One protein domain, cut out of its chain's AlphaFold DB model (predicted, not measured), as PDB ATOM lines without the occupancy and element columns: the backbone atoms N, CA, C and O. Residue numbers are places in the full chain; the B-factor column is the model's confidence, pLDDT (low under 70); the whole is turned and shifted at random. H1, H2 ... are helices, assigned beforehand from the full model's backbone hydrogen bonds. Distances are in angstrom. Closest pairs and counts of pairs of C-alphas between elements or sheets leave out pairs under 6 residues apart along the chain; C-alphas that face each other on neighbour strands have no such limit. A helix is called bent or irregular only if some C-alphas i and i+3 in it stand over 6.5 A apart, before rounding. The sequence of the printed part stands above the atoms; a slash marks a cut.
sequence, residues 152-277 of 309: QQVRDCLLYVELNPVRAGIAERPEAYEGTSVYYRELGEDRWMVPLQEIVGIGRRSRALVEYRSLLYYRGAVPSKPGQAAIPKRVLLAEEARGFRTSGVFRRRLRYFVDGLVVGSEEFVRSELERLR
ATOM      1  N   GLN A 152     146.271 169.270 156.614       80.56
ATOM      2  CA  GLN A 152     146.625 168.036 157.310       80.56
ATOM      3  C   GLN A 152     148.067 167.607 157.007       80.56
ATOM      4  O   GLN A 152     148.810 167.272 157.926       80.56
ATOM      5  N   GLN A 153     148.499 167.674 155.749       81.12
ATOM      6  CA  GLN A 153     149.884 167.373 155.385       81.12
ATOM      7  C   GLN A 153     150.871 168.411 155.913       81.12
ATOM      8  O   GLN A 153     151.986 168.052 156.290       81.12
ATOM      9  N   VAL A 154     150.467 169.680 155.983       87.81
ATOM     10  CA  VAL A 154     151.243 170.734 156.647       87.81
ATOM     11  C   VAL A 154     151.449 170.384 158.119       87.81
ATOM     12  O   VAL A 154     152.594 170.356 158.573       87.81
ATOM     13  N   ARG A 155     150.383 170.019 158.845       87.31
ATOM     14  CA  ARG A 155     150.473 169.529 160.231       87.31
ATOM     15  C   ARG A 155     151.394 168.320 160.359       87.31
ATOM     16  O   ARG A 155     152.278 168.305 161.211       87.31
ATOM     17  N   ASP A 156     151.220 167.312 159.511       83.50
ATOM     18  CA  ASP A 156     152.041 166.102 159.547       83.50
ATOM     19  C   ASP A 156     153.520 166.385 159.261       83.50
ATOM     20  O   ASP A 156     154.398 165.790 159.895       83.50
ATOM     21  N   CYS A 157     153.800 167.309 158.341       87.81
ATOM     22  CA  CYS A 157     155.144 167.783 158.042       87.81
ATOM     23  C   CYS A 157     155.746 168.538 159.233       87.81
ATOM     24  O   CYS A 157     156.877 168.243 159.616       87.81
ATOM     25  N   LEU A 158     154.993 169.440 159.869       93.50
ATOM     26  CA  LEU A 158     155.425 170.158 161.073       93.50
ATOM     27  C   LEU A 158     155.823 169.193 162.193       93.50
ATOM     28  O   LEU A 158     156.961 169.232 162.664       93.50
ATOM     29  N   LEU A 159     154.935 168.254 162.540       89.12
ATOM     30  CA  LEU A 159     155.220 167.230 163.547       89.12
ATOM     31  C   LEU A 159     156.427 166.374 163.148       89.12
ATOM     32  O   LEU A 159     157.230 165.976 163.990       89.12
ATOM     33  N   TYR A 160     156.568 166.057 161.859       88.56
ATOM     34  CA  TYR A 160     157.724 165.319 161.370       88.56
ATOM     35  C   TYR A 160     159.024 166.092 161.598       88.56
ATOM     36  O   TYR A 160     159.951 165.500 162.150       88.56
ATOM     37  N   VAL A 161     159.106 167.365 161.201       94.12
ATOM     38  CA  VAL A 161     160.367 168.116 161.258       94.12
ATOM     39  C   VAL A 161     160.748 168.508 162.679       94.12
ATOM     40  O   VAL A 161     161.923 168.434 163.019       94.12
ATOM     41  N   GLU A 162     159.788 168.868 163.532       96.31
ATOM     42  CA  GLU A 162     160.074 169.276 164.912       96.31
ATOM     43  C   GLU A 162     160.508 168.103 165.797       96.31
ATOM     44  O   GLU A 162     161.184 168.296 166.803       96.31
ATOM     45  N   LEU A 163     160.198 166.868 165.388       95.25
ATOM     46  CA  LEU A 163     160.696 165.651 166.028       95.25
ATOM     47  C   LEU A 163     162.089 165.228 165.543       95.25
ATOM     48  O   LEU A 163     162.628 164.239 166.042       95.25
ATOM     49  N   ASN A 164     162.701 165.934 164.586       95.44
ATOM     50  CA  ASN A 164     164.031 165.578 164.090       95.44
ATOM     51  C   ASN A 164     165.128 165.607 165.171       95.44
ATOM     52  O   ASN A 164     165.907 164.650 165.199       95.44
ATOM     53  N   PRO A 165     165.201 166.601 166.082       97.38
ATOM     54  CA  PRO A 165     166.185 166.599 167.165       97.38
ATOM     55  C   PRO A 165     166.017 165.393 168.089       97.38
ATOM     56  O   PRO A 165     167.004 164.753 168.444       97.38
ATOM     57  N   VAL A 166     164.769 165.017 168.394       96.94
ATOM     58  CA  VAL A 166     164.468 163.831 169.207       96.94
ATOM     59  C   VAL A 166     164.912 162.555 168.508       96.94
ATOM     60  O   VAL A 166     165.642 161.748 169.071       96.94
ATOM     61  N   ARG A 167     164.534 162.392 167.240       93.50
ATOM     62  CA  ARG A 167     164.892 161.220 166.433       93.50
ATOM     63  C   ARG A 167     166.392 161.079 166.193       93.50
ATOM     64  O   ARG A 167     166.854 159.973 165.914       93.50
ATOM     65  N   ALA A 168     167.126 162.187 166.252       93.44
ATOM     66  CA  ALA A 168     168.581 162.229 166.173       93.44
ATOM     67  C   ALA A 168     169.266 162.002 167.535       93.44
ATOM     68  O   ALA A 168     170.490 161.952 167.576       93.44
ATOM     69  N   GLY A 169     168.506 161.870 168.629       95.62
ATOM     70  CA  GLY A 169     169.040 161.712 169.983       95.62
ATOM     71  C   GLY A 169     169.649 162.990 170.568       95.62
ATOM     72  O   GLY A 169     170.409 162.911 171.523       95.62
ATOM     73  N   ILE A 170     169.345 164.161 169.995       95.44
ATOM     74  CA  ILE A 170     169.880 165.463 170.429       95.44
ATOM     75  C   ILE A 170     169.099 166.007 171.632       95.44
ATOM     76  O   ILE A 170     169.662 166.709 172.466       95.44
ATOM     77  N   ALA A 171     167.806 165.694 171.726       96.75
ATOM     78  CA  ALA A 171     166.937 166.133 172.814       96.75
ATOM     79  C   ALA A 171     165.897 165.058 173.153       96.75
ATOM     80  O   ALA A 171     165.442 164.334 172.277       96.75
ATOM     81  N   GLU A 172     165.467 164.977 174.412       96.62
ATOM     82  CA  GLU A 172     164.359 164.087 174.803       96.62
ATOM     83  C   GLU A 172     162.980 164.725 174.606       96.62
ATOM     84  O   GLU A 172     161.969 164.024 174.573       96.62
ATOM     85  N   ARG A 173     162.946 166.055 174.481       97.25
ATOM     86  CA  ARG A 173     161.747 166.877 174.306       97.25
ATOM     87  C   ARG A 173     161.932 167.780 173.084       97.25
ATOM     88  O   ARG A 173     162.990 168.405 172.979       97.25
ATOM     89  N   PRO A 174     160.958 167.872 172.166       95.62
ATOM     90  CA  PRO A 174     161.104 168.683 170.955       95.62
ATOM     91  C   PRO A 174     161.268 170.182 171.258       95.62
ATOM     92  O   PRO A 174     162.024 170.869 170.571       95.62
ATOM     93  N   GLU A 175     160.630 170.672 172.320       96.38
ATOM     94  CA  GLU A 175     160.726 172.051 172.805       96.38
ATOM     95  C   GLU A 175     162.000 172.365 173.588       96.38
ATOM     96  O   GLU A 175     162.251 173.524 173.876       96.38
ATOM     97  N   ALA A 176     162.829 171.373 173.925       97.19
ATOM     98  CA  ALA A 176     164.110 171.624 174.590       97.19
ATOM     99  C   ALA A 176     165.229 171.993 173.601       97.19
ATOM    100  O   ALA A 176     166.328 172.357 174.015       97.19
ATOM    101  N   TYR A 177     164.979 171.879 172.292       97.69
ATOM    102  CA  TYR A 177     165.959 172.207 171.266       97.69
ATOM    103  C   TYR A 177     165.642 173.553 170.617       97.69
ATOM    104  O   TYR A 177     164.699 173.668 169.841       97.69
ATOM    105  N   GLU A 178     166.501 174.547 170.845       97.06
ATOM    106  CA  GLU A 178     166.350 175.930 170.356       97.06
ATOM    107  C   GLU A 178     166.258 176.072 168.825       97.06
ATOM    108  O   GLU A 178     166.033 177.157 168.303       97.06
ATOM    109  N   GLY A 179     166.505 174.998 168.073       97.62
ATOM    110  CA  GLY A 179     166.381 174.988 166.620       97.62
ATOM    111  C   GLY A 179     164.999 174.672 166.081       97.62
ATOM    112  O   GLY A 179     164.851 174.684 164.862       97.62
ATOM    113  N   THR A 180     164.011 174.363 166.919       98.19
ATOM    114  CA  THR A 180     162.638 174.077 166.474       98.19
ATOM    115  C   THR A 180     161.724 175.276 166.664       98.19
ATOM    116  O   THR A 180     161.885 176.052 167.601       98.19
ATOM    117  N   SER A 181     160.699 175.402 165.821       98.25
ATOM    118  CA  SER A 181     159.646 176.394 166.046       98.25
ATOM    119  C   SER A 181     158.890 176.174 167.361       98.25
ATOM    120  O   SER A 181     158.505 177.158 167.984       98.25
ATOM    121  N   VAL A 182     158.712 174.932 167.834       97.88
ATOM    122  CA  VAL A 182     158.051 174.669 169.128       97.88
ATOM    123  C   VAL A 182     158.789 175.277 170.326       97.88
ATOM    124  O   VAL A 182     158.117 175.744 171.240       97.88
ATOM    125  N   TYR A 183     160.123 175.387 170.292       98.25
ATOM    126  CA  TYR A 183     160.873 176.143 171.303       98.25
ATOM    127  C   TYR A 183     160.401 177.608 171.375       98.25
ATOM    128  O   TYR A 183     160.038 178.102 172.437       98.25
ATOM    129  N   TYR A 184     160.294 178.286 170.230       98.38
ATOM    130  CA  TYR A 184     159.818 179.677 170.171       98.38
ATOM    131  C   TYR A 184     158.332 179.815 170.519       98.38
ATOM    132  O   TYR A 184     157.924 180.815 171.108       98.38
ATOM    133  N   ARG A 185     157.510 178.809 170.192       97.88
ATOM    134  CA  ARG A 185     156.089 178.781 170.576       97.88
ATOM    135  C   ARG A 185     155.919 178.706 172.099       97.88
ATOM    136  O   ARG A 185     155.034 179.384 172.623       97.88
ATOM    137  N   GLU A 186     156.768 177.949 172.795       96.50
ATOM    138  CA  GLU A 186     156.807 177.891 174.267       96.50
ATOM    139  C   GLU A 186     157.228 179.222 174.894       96.50
ATOM    140  O   GLU A 186     156.619 179.670 175.860       96.50
ATOM    141  N   LEU A 187     158.210 179.903 174.297       96.94
ATOM    142  CA  LEU A 187     158.639 181.231 174.749       96.94
ATOM    143  C   LEU A 187     157.627 182.348 174.435       96.94
ATOM    144  O   LEU A 187     157.730 183.445 174.977       96.94
ATOM    145  N   GLY A 188     156.648 182.102 173.558       96.75
ATOM    146  CA  GLY A 188     155.737 183.142 173.064       96.75
ATOM    147  C   GLY A 188     156.364 184.079 172.022       96.75
ATOM    148  O   GLY A 188     155.807 185.138 171.726       96.75
ATOM    149  N   GLU A 189     157.496 183.679 171.443       96.75
ATOM    150  CA  GLU A 189     158.261 184.413 170.426       96.75
ATOM    151  C   GLU A 189     157.906 183.967 168.991       96.75
ATOM    152  O   GLU A 189     158.727 183.980 168.075       96.75
ATOM    153  N   ASP A 190     156.657 183.557 168.770       96.56
ATOM    154  CA  ASP A 190     156.162 182.991 167.511       96.56
ATOM    155  C   ASP A 190     155.217 183.916 166.734       96.56
ATOM    156  O   ASP A 190     154.572 183.470 165.791       96.56
ATOM    157  N   ARG A 191     155.134 185.206 167.086       96.69
ATOM    158  CA  ARG A 191     154.190 186.160 166.461       96.69
ATOM    159  C   ARG A 191     154.362 186.338 164.949       96.69
ATOM    160  O   ARG A 191     153.448 186.810 164.288       96.69
ATOM    161  N   TRP A 192     155.537 186.011 164.419       97.12
ATOM    162  CA  TRP A 192     155.851 186.072 162.989       97.12
ATOM    163  C   TRP A 192     155.550 184.757 162.247       97.12
ATOM    164  O   TRP A 192     155.753 184.671 161.038       97.12
ATOM    165  N   MET A 193     155.097 183.727 162.966       98.38
ATOM    166  CA  MET A 193     154.661 182.444 162.423       98.38
ATOM    167  C   MET A 193     153.134 182.344 162.450       98.38
ATOM    168  O   MET A 193     152.460 183.046 163.201       98.38
ATOM    169  N   VAL A 194     152.588 181.410 161.670       98.06
ATOM    170  CA  VAL A 194     151.164 181.070 161.708       98.06
ATOM    171  C   VAL A 194     150.784 180.617 163.129       98.06
ATOM    172  O   VAL A 194     151.429 179.701 163.682       98.06
ATOM    173  N   PRO A 195     149.749 181.231 163.738       97.69
ATOM    174  CA  PRO A 195     149.287 180.880 165.072       97.69
ATOM    175  C   PRO A 195     148.956 179.391 165.196       97.69
ATOM    176  O   PRO A 195     148.342 178.795 164.311       97.69
ATOM    177  N   LEU A 196     149.300 178.777 166.336       95.00
ATOM    178  CA  LEU A 196     148.913 177.382 166.590       95.00
ATOM    179  C   LEU A 196     147.401 177.191 166.514       95.00
ATOM    180  O   LEU A 196     146.952 176.130 166.103       95.00
ATOM    181  N   GLN A 197     146.633 178.209 166.896       94.44
ATOM    182  CA  GLN A 197     145.176 178.187 166.864       94.44
ATOM    183  C   GLN A 197     144.629 177.839 165.480       94.44
ATOM    184  O   GLN A 197     143.694 177.049 165.394       94.44
ATOM    185  N   GLU A 198     145.243 178.368 164.422       94.75
ATOM    186  CA  GLU A 198     144.880 178.068 163.035       94.75
ATOM    187  C   GLU A 198     145.337 176.661 162.641       94.75
ATOM    188  O   GLU A 198     144.588 175.909 162.026       94.75
ATOM    189  N   ILE A 199     146.535 176.258 163.074       91.94
ATOM    190  CA  ILE A 199     147.108 174.947 162.745       91.94
ATOM    191  C   ILE A 199     146.287 173.809 163.367       91.94
ATOM    192  O   ILE A 199     145.987 172.828 162.688       91.94
ATOM    193  N   VAL A 200     145.921 173.908 164.648       87.19
ATOM    194  CA  VAL A 200     145.205 172.837 165.372       87.19
ATOM    195  C   VAL A 200     143.695 173.065 165.492       87.19
ATOM    196  O   VAL A 200     142.998 172.186 165.985       87.19
ATOM    197  N   GLY A 201     143.174 174.218 165.062       87.88
ATOM    198  CA  GLY A 201     141.743 174.537 165.129       87.88
ATOM    199  C   GLY A 201     141.219 174.815 166.544       87.88
ATOM    200  O   GLY A 201     140.070 174.511 166.850       87.88
ATOM    201  N   ILE A 202     142.051 175.365 167.440       86.12
ATOM    202  CA  ILE A 202     141.675 175.668 168.833       86.12
ATOM    203  C   ILE A 202     141.845 177.161 169.110       86.12
ATOM    204  O   ILE A 202     142.964 177.658 169.148       86.12
ATOM    205  N   GLY A 203     140.752 177.867 169.416       88.75
ATOM    206  CA  GLY A 203     140.765 179.332 169.555       88.75
ATOM    207  C   GLY A 203     141.621 179.893 170.701       88.75
ATOM    208  O   GLY A 203     142.171 180.985 170.592       88.75
ATOM    209  N   ARG A 204     141.797 179.156 171.808       91.81
ATOM    210  CA  ARG A 204     142.621 179.615 172.944       91.81
ATOM    211  C   ARG A 204     144.070 179.162 172.776       91.81
ATOM    212  O   ARG A 204     144.335 177.965 172.860       91.81
ATOM    213  N   ARG A 205     145.011 180.111 172.662       93.00
ATOM    214  CA  ARG A 205     146.455 179.851 172.469       93.00
ATOM    215  C   ARG A 205     147.023 178.792 173.416       93.00
ATOM    216  O   ARG A 205     147.649 177.847 172.953       93.00
ATOM    217  N   SER A 206     146.784 178.909 174.724       90.81
ATOM    218  CA  SER A 206     147.312 177.935 175.690       90.81
ATOM    219  C   SER A 206     146.753 176.527 175.478       90.81
ATOM    220  O   SER A 206     147.486 175.553 175.598       90.81
ATOM    221  N   ARG A 207     145.481 176.402 175.077       89.50
ATOM    222  CA  ARG A 207     144.890 175.103 174.721       89.50
ATOM    223  C   ARG A 207     145.454 174.568 173.402       89.50
ATOM    224  O   ARG A 207     145.636 173.361 173.299       89.50
ATOM    225  N   ALA A 208     145.724 175.439 172.430       91.25
ATOM    226  CA  ALA A 208     146.329 175.066 171.153       91.25
ATOM    227  C   ALA A 208     147.771 174.561 171.324       91.25
ATOM    228  O   ALA A 208     148.144 173.564 170.713       91.25
ATOM    229  N   LEU A 209     148.557 175.195 172.201       93.00
ATOM    230  CA  LEU A 209     149.913 174.757 172.540       93.00
ATOM    231  C   LEU A 209     149.930 173.384 173.214       93.00
ATOM    232  O   LEU A 209     150.686 172.514 172.789       93.00
ATOM    233  N   VAL A 210     149.059 173.160 174.202       88.19
ATOM    234  CA  VAL A 210     148.926 171.848 174.860       88.19
ATOM    235  C   VAL A 210     148.524 170.762 173.860       88.19
ATOM    236  O   VAL A 210     149.106 169.680 173.873       88.19
ATOM    237  N   GLU A 211     147.575 171.043 172.963       87.56
ATOM    238  CA  GLU A 211     147.161 170.100 171.914       87.56
ATOM    239  C   GLU A 211     148.321 169.768 170.971       87.56
ATOM    240  O   GLU A 211     148.657 168.603 170.762       87.56
ATOM    241  N   TYR A 212     148.986 170.796 170.448       92.56
ATOM    242  CA  TYR A 212     150.103 170.635 169.529       92.56
ATOM    243  C   TYR A 212     151.255 169.833 170.156       92.56
ATOM    244  O   TYR A 212     151.802 168.922 169.529       92.56
ATOM    245  N   ARG A 213     151.579 170.101 171.428       93.44
ATOM    246  CA  ARG A 213     152.564 169.318 172.185       93.44
ATOM    247  C   ARG A 213     152.114 167.887 172.419       93.44
ATOM    248  O   ARG A 213     152.917 166.985 172.218       93.44
ATOM    249  N   SER A 214     150.846 167.661 172.750       86.00
ATOM    250  CA  SER A 214     150.300 166.304 172.888       86.00
ATOM    251  C   SER A 214     150.539 165.502 171.599       86.00
ATOM    252  O   SER A 214     151.088 164.401 171.648       86.00
ATOM    253  N   LEU A 215     150.246 166.085 170.430       87.19
ATOM    254  CA  LEU A 215     150.488 165.456 169.124       87.19
ATOM    255  C   LEU A 215     151.972 165.137 168.880       87.19
ATOM    256  O   LEU A 215     152.300 164.028 168.444       87.19
ATOM    257  N   LEU A 216     152.877 166.078 169.174       90.94
ATOM    258  CA  LEU A 216     154.324 165.849 169.083       90.94
ATOM    259  C   LEU A 216     154.760 164.697 169.983       90.94
ATOM    260  O   LEU A 216     155.528 163.842 169.553       90.94
ATOM    261  N   TYR A 217     154.261 164.656 171.212       90.06
ATOM    262  CA  TYR A 217     154.681 163.681 172.203       90.06
ATOM    263  C   TYR A 217     154.189 162.273 171.891       90.06
ATOM    264  O   TYR A 217     154.991 161.338 171.878       90.06
ATOM    265  N   TYR A 218     152.913 162.120 171.532       83.00
ATOM    266  CA  TYR A 218     152.380 160.829 171.105       83.00
ATOM    267  C   TYR A 218     153.074 160.312 169.845       83.00
ATOM    268  O   TYR A 218     153.410 159.129 169.763       83.00
ATOM    269  N   ARG A 219     153.359 161.189 168.874       84.50
ATOM    270  CA  ARG A 219     154.082 160.797 167.656       84.50
ATOM    271  C   ARG A 219     155.563 160.524 167.916       84.50
ATOM    272  O   ARG A 219     156.138 159.633 167.299       84.50
ATOM    273  N   GLY A 220     156.193 161.303 168.788       85.94
ATOM    274  CA  GLY A 220     157.617 161.238 169.098       85.94
ATOM    275  C   GLY A 220     157.995 160.077 170.009       85.94
ATOM    276  O   GLY A 220     159.134 159.623 169.948       85.94
ATOM    277  N   ALA A 221     157.055 159.564 170.805       84.00
ATOM    278  CA  ALA A 221     157.248 158.375 171.635       84.00
ATOM    279  C   ALA A 221     157.301 157.068 170.823       84.00
ATOM    280  O   ALA A 221     157.757 156.042 171.327       84.00
ATOM    281  N   VAL A 222     156.861 157.095 169.559       79.06
ATOM    282  CA  VAL A 222     156.882 155.934 168.665       79.06
ATOM    283  C   VAL A 222     158.025 156.081 167.649       79.06
ATOM    284  O   VAL A 222     157.948 156.929 166.751       79.06
ATOM    285  N   PRO A 223     159.092 155.262 167.727       75.12
ATOM    286  CA  PRO A 223     160.187 155.329 166.766       75.12
ATOM    287  C   PRO A 223     159.702 154.949 165.362       75.12
ATOM    288  O   PRO A 223     158.914 154.022 165.172       75.12
ATOM    289  N   SER A 224     160.191 155.652 164.338       71.81
ATOM    290  CA  SER A 224     159.777 155.395 162.949       71.81
ATOM    291  C   SER A 224     160.507 154.206 162.322       71.81
ATOM    292  O   SER A 224     160.014 153.638 161.343       71.81
ATOM    293  N   LYS A 225     161.663 153.824 162.880       79.25
ATOM    294  CA  LYS A 225     162.484 152.676 162.473       79.25
ATOM    295  C   LYS A 225     163.199 152.053 163.685       79.25
ATOM    296  O   LYS A 225     163.417 152.768 164.666       79.25
ATOM    297  N   PRO A 226     163.585 150.765 163.625       83.00
ATOM    298  CA  PRO A 226     164.334 150.114 164.699       83.00
ATOM    299  C   PRO A 226     165.607 150.887 165.071       83.00
ATOM    300  O   PRO A 226     166.297 151.404 164.191       83.00
ATOM    301  N   GLY A 227     165.892 150.992 166.371       86.88
ATOM    302  CA  GLY A 227     167.077 151.679 166.902       86.88
ATOM    303  C   GLY A 227     167.056 153.212 166.819       86.88
ATOM    304  O   GLY A 227     168.036 153.850 167.187       86.88
ATOM    305  N   GLN A 228     165.972 153.830 166.337       89.56
ATOM    306  CA  GLN A 228     165.835 155.287 166.346       89.56
ATOM    307  C   GLN A 228     165.480 155.798 167.746       89.56
ATOM    308  O   GLN A 228     164.625 155.219 168.414       89.56
ATOM    309  N   ALA A 229     166.083 156.915 168.150       94.31
ATOM    310  CA  ALA A 229     165.702 157.616 169.369       94.31
ATOM    311  C   ALA A 229     164.235 158.088 169.313       94.31
ATOM    312  O   ALA A 229     163.700 158.420 168.250       94.31
ATOM    313  N   ALA A 230     163.591 158.105 170.474       91.62
ATOM    314  CA  ALA A 230     162.194 158.470 170.661       91.62
ATOM    315  C   ALA A 230     162.033 159.192 172.003       91.62
ATOM    316  O   ALA A 230     162.901 159.092 172.872       91.62
ATOM    317  N   ILE A 231     160.914 159.895 172.180       91.69
ATOM    318  CA  ILE A 231     160.567 160.506 173.467       91.69
ATOM    319  C   ILE A 231     160.428 159.381 174.498       91.69
ATOM    320  O   ILE A 231     159.629 158.462 174.290       91.69
ATOM    321  N   PRO A 232     161.180 159.412 175.610       93.44
ATOM    322  CA  PRO A 232     161.114 158.333 176.577       93.44
ATOM    323  C   PRO A 232     159.742 158.245 177.248       93.44
ATOM    324  O   PRO A 232     159.143 159.262 177.599       93.44
ATOM    325  N   LYS A 233     159.282 157.022 177.542       86.62
ATOM    326  CA  LYS A 233     157.973 156.782 178.179       86.62
ATOM    327  C   LYS A 233     157.785 157.576 179.476       86.62
ATOM    328  O   LYS A 233     156.716 158.126 179.695       86.62
ATOM    329  N   ARG A 234     158.833 157.697 180.302       94.62
ATOM    330  CA  ARG A 234     158.797 158.504 181.538       94.62
ATOM    331  C   ARG A 234     158.485 159.983 181.276       94.62
ATOM    332  O   ARG A 234     157.797 160.610 182.066       94.62
ATOM    333  N   VAL A 235     158.992 160.527 180.167       94.12
ATOM    334  CA  VAL A 235     158.813 161.930 179.783       94.12
ATOM    335  C   VAL A 235     157.394 162.140 179.259       94.12
ATOM    336  O   VAL A 235     156.746 163.098 179.664       94.12
ATOM    337  N   LEU A 236     156.884 161.212 178.439       86.12
ATOM    338  CA  LEU A 236     155.489 161.218 177.991       86.12
ATOM    339  C   LEU A 236     154.511 161.160 179.175       86.12
ATOM    340  O   LEU A 236     153.667 162.039 179.294       86.12
ATOM    341  N   LEU A 237     154.670 160.183 180.076       85.25
ATOM    342  CA  LEU A 237     153.798 160.013 181.246       85.25
ATOM    343  C   LEU A 237     153.791 161.255 182.155       85.25
ATOM    344  O   LEU A 237     152.749 161.638 182.680       85.25
ATOM    345  N   ALA A 238     154.948 161.902 182.327       91.81
ATOM    346  CA  ALA A 238     155.049 163.128 183.114       91.81
ATOM    347  C   ALA A 238     154.265 164.295 182.493       91.81
ATOM    348  O   ALA A 238     153.698 165.104 183.223       91.81
ATOM    349  N   GLU A 239     154.216 164.394 181.164       89.56
ATOM    350  CA  GLU A 239     153.426 165.430 180.492       89.56
ATOM    351  C   GLU A 239     151.935 165.082 180.394       89.56
ATOM    352  O   GLU A 239     151.094 165.975 180.484       89.56
ATOM    353  N   GLU A 240     151.581 163.797 180.314       85.50
ATOM    354  CA  GLU A 240     150.190 163.346 180.470       85.50
ATOM    355  C   GLU A 240     149.620 163.769 181.826       85.50
ATOM    356  O   GLU A 240     148.538 164.355 181.882       85.50
ATOM    357  N   ALA A 241     150.395 163.603 182.900       86.56
ATOM    358  CA  ALA A 241     150.024 164.081 184.231       86.56
ATOM    359  C   ALA A 241     149.867 165.616 184.319       86.56
ATOM    360  O   ALA A 241     149.227 166.116 185.241       86.56
ATOM    361  N   ARG A 242     150.424 166.372 183.361       85.88
ATOM    362  CA  ARG A 242     150.345 167.842 183.277       85.88
ATOM    363  C   ARG A 242     149.249 168.344 182.332       85.88
ATOM    364  O   ARG A 242     149.157 169.546 182.093       85.88
ATOM    365  N   GLY A 243     148.398 167.450 181.823       80.75
ATOM    366  CA  GLY A 243     147.194 167.827 181.084       80.75
ATOM    367  C   GLY A 243     147.287 167.697 179.566       80.75
ATOM    368  O   GLY A 243     146.509 168.352 178.866       80.75
ATOM    369  N   PHE A 244     148.191 166.860 179.040       79.19
ATOM    370  CA  PHE A 244     148.059 166.421 177.647       79.19
ATOM    371  C   PHE A 244     146.717 165.737 177.422       79.19
ATOM    372  O   PHE A 244     146.198 165.019 178.280       79.19
ATOM    373  N   ARG A 245     146.142 165.973 176.245       63.91
ATOM    374  CA  ARG A 245     144.858 165.376 175.890       63.91
ATOM    375  C   ARG A 245     145.075 164.033 175.228       63.91
ATOM    376  O   ARG A 245     145.753 163.937 174.215       63.91
ATOM    377  N   THR A 246     144.420 163.016 175.766       52.72
ATOM    378  CA  THR A 246     144.408 161.647 175.234       52.72
ATOM    379  C   THR A 246     143.392 161.459 174.096       52.72
ATOM    380  O   THR A 246     143.449 160.475 173.359       52.72
ATOM    381  N   SER A 247     142.455 162.394 173.913       42.75
ATOM    382  CA  SER A 247     141.372 162.317 172.926       42.75
ATOM    383  C   SER A 247     141.825 162.804 171.542       42.75
ATOM    384  O   SER A 247     141.449 163.887 171.104       42.75
ATOM    385  N   GLY A 248     142.667 162.017 170.872       40.66
ATOM    386  CA  GLY A 248     143.162 162.341 169.525       40.66
ATOM    387  C   GLY A 248     144.275 161.437 168.992       40.66
ATOM    388  O   GLY A 248     144.881 161.751 167.968       40.66
ATOM    389  N   VAL A 249     144.568 160.319 169.670       40.41
ATOM    390  CA  VAL A 249     145.614 159.367 169.271       40.41
ATOM    391  C   VAL A 249     145.208 158.682 167.960       40.41
ATOM    392  O   VAL A 249     144.572 157.629 167.947       40.41
ATOM    393  N   PHE A 250     145.543 159.296 166.825       40.75
ATOM    394  CA  PHE A 250     145.248 158.735 165.513       40.75
ATOM    395  C   PHE A 250     146.008 157.421 165.296       40.75
ATOM    396  O   PHE A 250     147.231 157.370 165.139       40.75
ATOM    397  N   ARG A 251     145.222 156.347 165.195       34.78
ATOM    398  CA  ARG A 251     145.548 155.087 164.526       34.78
ATOM    399  C   ARG A 251     145.760 155.338 163.031       34.78
ATOM    400  O   ARG A 251     144.845 155.113 162.250       34.78
ATOM    401  N   ARG A 252     146.940 155.788 162.601       32.12
ATOM    402  CA  ARG A 252     147.478 155.470 161.260       32.12
ATOM    403  C   ARG A 252     148.904 155.978 161.117       32.12
ATOM    404  O   ARG A 252     149.177 157.172 161.103       32.12
ATOM    405  N   ARG A 253     149.824 155.032 160.941       35.25
ATOM    406  CA  ARG A 253     151.173 155.301 160.447       35.25
ATOM    407  C   ARG A 253     151.052 155.727 158.985       35.25
ATOM    408  O   ARG A 253     150.906 154.874 158.114       35.25
ATOM    409  N   LEU A 254     151.120 157.025 158.710       36.16
ATOM    410  CA  LEU A 254     151.306 157.518 157.348       36.16
ATOM    411  C   LEU A 254     152.755 157.220 156.935       36.16
ATOM    412  O   LEU A 254     153.686 157.976 157.212       36.16
ATOM    413  N   ARG A 255     152.966 156.049 156.327       35.28
ATOM    414  CA  ARG A 255     154.123 155.832 155.453       35.28
ATOM    415  C   ARG A 255     153.834 156.654 154.212       35.28
ATOM    416  O   ARG A 255     152.894 156.263 153.560       35.28
ATOM    417  N   TYR A 256     154.558 157.751 153.974       37.22
ATOM    418  CA  TYR A 256     155.033 158.258 152.669       37.22
ATOM    419  C   TYR A 256     155.784 159.585 152.905       37.22
ATOM    420  O   TYR A 256     155.257 160.671 152.705       37.22
ATOM    421  N   PHE A 257     157.040 159.497 153.344       36.06
ATOM    422  CA  PHE A 257     158.038 160.540 153.090       36.06
ATOM    423  C   PHE A 257     159.085 159.891 152.189       36.06
ATOM    424  O   PHE A 257     159.997 159.225 152.676       36.06
ATOM    425  N   VAL A 258     158.906 159.994 150.876       31.94
ATOM    426  CA  VAL A 258     159.960 159.654 149.914       31.94
ATOM    427  C   VAL A 258     160.534 160.974 149.417       31.94
ATOM    428  O   VAL A 258     159.783 161.921 149.201       31.94
ATOM    429  N   ASP A 259     161.857 161.050 149.270       34.25
ATOM    430  CA  ASP A 259     162.539 162.149 148.580       34.25
ATOM    431  C   ASP A 259     161.910 162.317 147.181       34.25
ATOM    432  O   ASP A 259     162.241 161.587 146.248       34.25
ATOM    433  N   GLY A 260     160.948 163.230 147.040       44.59
ATOM    434  CA  GLY A 260     160.069 163.257 145.878       44.59
ATOM    435  C   GLY A 260     159.330 164.580 145.754       44.59
ATOM    436  O   GLY A 260     158.938 165.198 146.734       44.59
ATOM    437  N   LEU A 261     159.209 165.028 144.515       44.94
ATOM    438  CA  LEU A 261     158.787 166.354 144.080       44.94
ATOM    439  C   LEU A 261     157.408 166.839 144.595       44.94
ATOM    440  O   LEU A 261     157.175 168.046 144.619       44.94
ATOM    441  N   VAL A 262     156.514 165.931 144.996       42.69
ATOM    442  CA  VAL A 262     155.105 166.192 145.348       42.69
ATOM    443  C   VAL A 262     154.654 165.170 146.403       42.69
ATOM    444  O   VAL A 262     155.045 164.005 146.306       42.69
ATOM    445  N   VAL A 263     153.843 165.577 147.387       47.84
ATOM    446  CA  VAL A 263     153.219 164.687 148.388       47.84
ATOM    447  C   VAL A 263     151.721 164.998 148.461       47.84
ATOM    448  O   VAL A 263     151.355 166.150 148.667       47.84
ATOM    449  N   GLY A 264     150.858 163.989 148.299       45.47
ATOM    450  CA  GLY A 264     149.416 164.180 148.091       45.47
ATOM    451  C   GLY A 264     148.599 162.893 148.024       45.47
ATOM    452  O   GLY A 264     149.151 161.802 148.196       45.47
ATOM    453  N   SER A 265     147.300 163.043 147.762       46.62
ATOM    454  CA  SER A 265     146.398 161.982 147.292       46.62
ATOM    455  C   SER A 265     146.948 161.305 146.026       46.62
ATOM    456  O   SER A 265     147.791 161.871 145.322       46.62
ATOM    457  N   GLU A 266     146.515 160.075 145.727       39.66
ATOM    458  CA  GLU A 266     146.977 159.374 144.519       39.66
ATOM    459  C   GLU A 266     146.583 160.153 143.256       39.66
ATOM    460  O   GLU A 266     147.387 160.286 142.331       39.66
ATOM    461  N   GLU A 267     145.386 160.736 143.257       44.66
ATOM    462  CA  GLU A 267     144.846 161.584 142.203       44.66
ATOM    463  C   GLU A 267     145.690 162.848 142.001       44.66
ATOM    464  O   GLU A 267     146.027 163.176 140.864       44.66
ATOM    465  N   PHE A 268     146.098 163.524 143.082       45.88
ATOM    466  CA  PHE A 268     146.956 164.711 143.016       45.88
ATOM    467  C   PHE A 268     148.375 164.391 142.552       45.88
ATOM    468  O   PHE A 268     148.938 165.085 141.706       45.88
ATOM    469  N   VAL A 269     148.964 163.307 143.065       50.72
ATOM    470  CA  VAL A 269     150.279 162.854 142.602       50.72
ATOM    471  C   VAL A 269     150.213 162.495 141.116       50.72
ATOM    472  O   VAL A 269     151.127 162.838 140.367       50.72
ATOM    473  N   ARG A 270     149.134 161.848 140.660       51.44
ATOM    474  CA  ARG A 270     148.934 161.475 139.255       51.44
ATOM    475  C   ARG A 270     148.736 162.699 138.357       51.44
ATOM    476  O   ARG A 270     149.437 162.797 137.351       51.44
ATOM    477  N   SER A 271     147.880 163.647 138.740       55.00
ATOM    478  CA  SER A 271     147.614 164.865 137.960       55.00
ATOM    479  C   SER A 271     148.851 165.756 137.843       55.00
ATOM    480  O   SER A 271     149.172 166.244 136.758       55.00
ATOM    481  N   GLU A 272     149.620 165.898 138.923       56.09
ATOM    482  CA  GLU A 272     150.841 166.696 138.914       56.09
ATOM    483  C   GLU A 272     151.960 165.992 138.129       56.09
ATOM    484  O   GLU A 272     152.685 166.631 137.366       56.09
ATOM    485  N   LEU A 273     152.070 164.660 138.211       54.19
ATOM    486  CA  LEU A 273     152.982 163.891 137.354       54.19
ATOM    487  C   LEU A 273     152.612 163.993 135.868       54.19
ATOM    488  O   LEU A 273     153.513 164.114 135.035       54.19
ATOM    489  N   GLU A 274     151.326 163.952 135.519       59.34
ATOM    490  CA  GLU A 274     150.838 164.155 134.150       59.34
ATOM    491  C   GLU A 274     151.144 165.570 133.655       59.34
ATOM    492  O   GLU A 274     151.716 165.730 132.576       59.34
ATOM    493  N   ARG A 275     150.898 166.595 134.479       63.41
ATOM    494  CA  ARG A 275     151.258 167.987 134.183       63.41
ATOM    495  C   ARG A 275     152.753 168.138 133.897       63.41
ATOM    496  O   ARG A 275     153.134 168.765 132.910       63.41
ATOM    497  N   LEU A 276     153.614 167.535 134.718       56.53
ATOM    498  CA  LEU A 276     155.073 167.588 134.543       56.53
ATOM    499  C   LEU A 276     155.561 166.811 133.317       56.53
ATOM    500  O   LEU A 276     156.552 167.214 132.702       56.53
ATOM    501  N   ARG A 277     154.888 165.710 132.957       59.84
ATOM    502  CA  ARG A 277     155.150 164.961 131.716       59.84
ATOM    503  C   ARG A 277     154.760 165.781 130.491       59.84
ATOM    504  O   ARG A 277     155.579 165.916 129.587       59.84
TER     505      ARG A 277
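Overview. This is residues 152 to 277 of the 309 residues of the protein "Y1_Tnp domain-containing protein" of Candidatus Parcubacteria bacterium (UniProt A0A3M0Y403). One long helix, H5, forms the core of a small helical body, with H1 crossing near its last residues on one side and H6 running alongside, opposite ways, on the other; the short helix H4 packs on its first half, and H3 and H2 are near it. Away from this body lies H7, at one end of the longest axis, reached from H6 by a link of 25 residues, 241 to 265, that has no named element. The printed part has 126 residues with seven named helices, in the order H1 to H7 along the chain, and no named strand. The class is all helix, with 63 of the 126 printed residues in named helices. The whole is compact, with a radius of gyration of the C-alphas of 16.0 A, and it spans 51 by 37 by 29 A.

Along the chain. The longest helix is H5, residues 205 to 220, which measures 22.0 A from C-alpha 205 at (146.455, 179.851, 172.469) to C-alpha 220 at (157.617, 161.238, 169.098). Before it along the chain come H1, residues 152 to 162, 15.5 A long, beginning with C-alpha 152 at (146.625, 168.036, 157.310); H2, residues 164 to 167, 5.0 A; H3, residues 181 to 187, 10.0 A; and H4, residues 196 to 200, 6.0 A. After it come H6, residues 233 to 240, 10.4 A, and H7, residues 266 to 277, 16.2 A, which ends with C-alpha 277 at (155.150, 164.961, 131.716). No helix is bent or irregular.

Arrangement. H5 touches H4 and H1. It touches H4 with residues 205 to 212 alone, and the closest C-alphas, those of Gln 197 and Ala 208, are 5.4 A apart. It touches H1 with residues 215 to 219 alone, and the closest C-alphas, those of Leu 159 and Leu 216, are 5.8 A apart. The lines of H1 and H5 stand at 72 degrees, only just about perpendicular. H6 is close to H5 but not clearly touching, with the closest C-alphas, those of Tyr 217 and Leu 236, 6.3 A apart; the two run opposite ways at a shallow tilt of 20 degrees. H3 is also close to H5 but not clearly touching, its closest C-alphas being those of Arg 185 and Leu 209 at 7.6 A, with a steep tilt of 44 degrees, opposite ways. H2 is close to H5 but not clearly touching, with the C-alphas of Val 166 and Gly 220, the closest, 7.3 A apart. H1 and H3 are close but not clearly touching, about perpendicular at 76 degrees, with Glu 162 and Val 182 holding the closest C-alphas, 7.1 A apart. H1 and H2 meet only through their link. H3 and H4 are only just apart, their closest C-alphas being 8.3 A from each other. H7 is apart from H1, H2, H3, H4, H5 and H6. In H1, H3, H4, H5, H6 and H7 every O i to N i+4 pair is within hydrogen-bond range; H2 is too short for such a pair, and its one O i to N i+3 pair is within range.

Size, cuts and confidence. The two C-alphas farthest apart are those of Ala 241 and Arg 277, at 52.8 A. The printed part has no cut from residue 152 to residue 277. The links H2 to H3, H5 to H6 and H6 to H7 are long, with 13, 12 and 25 residues. The mean pLDDT of the printed part is 79.2; residues 245 to 277 are under 70, and H7 has a mean of 53.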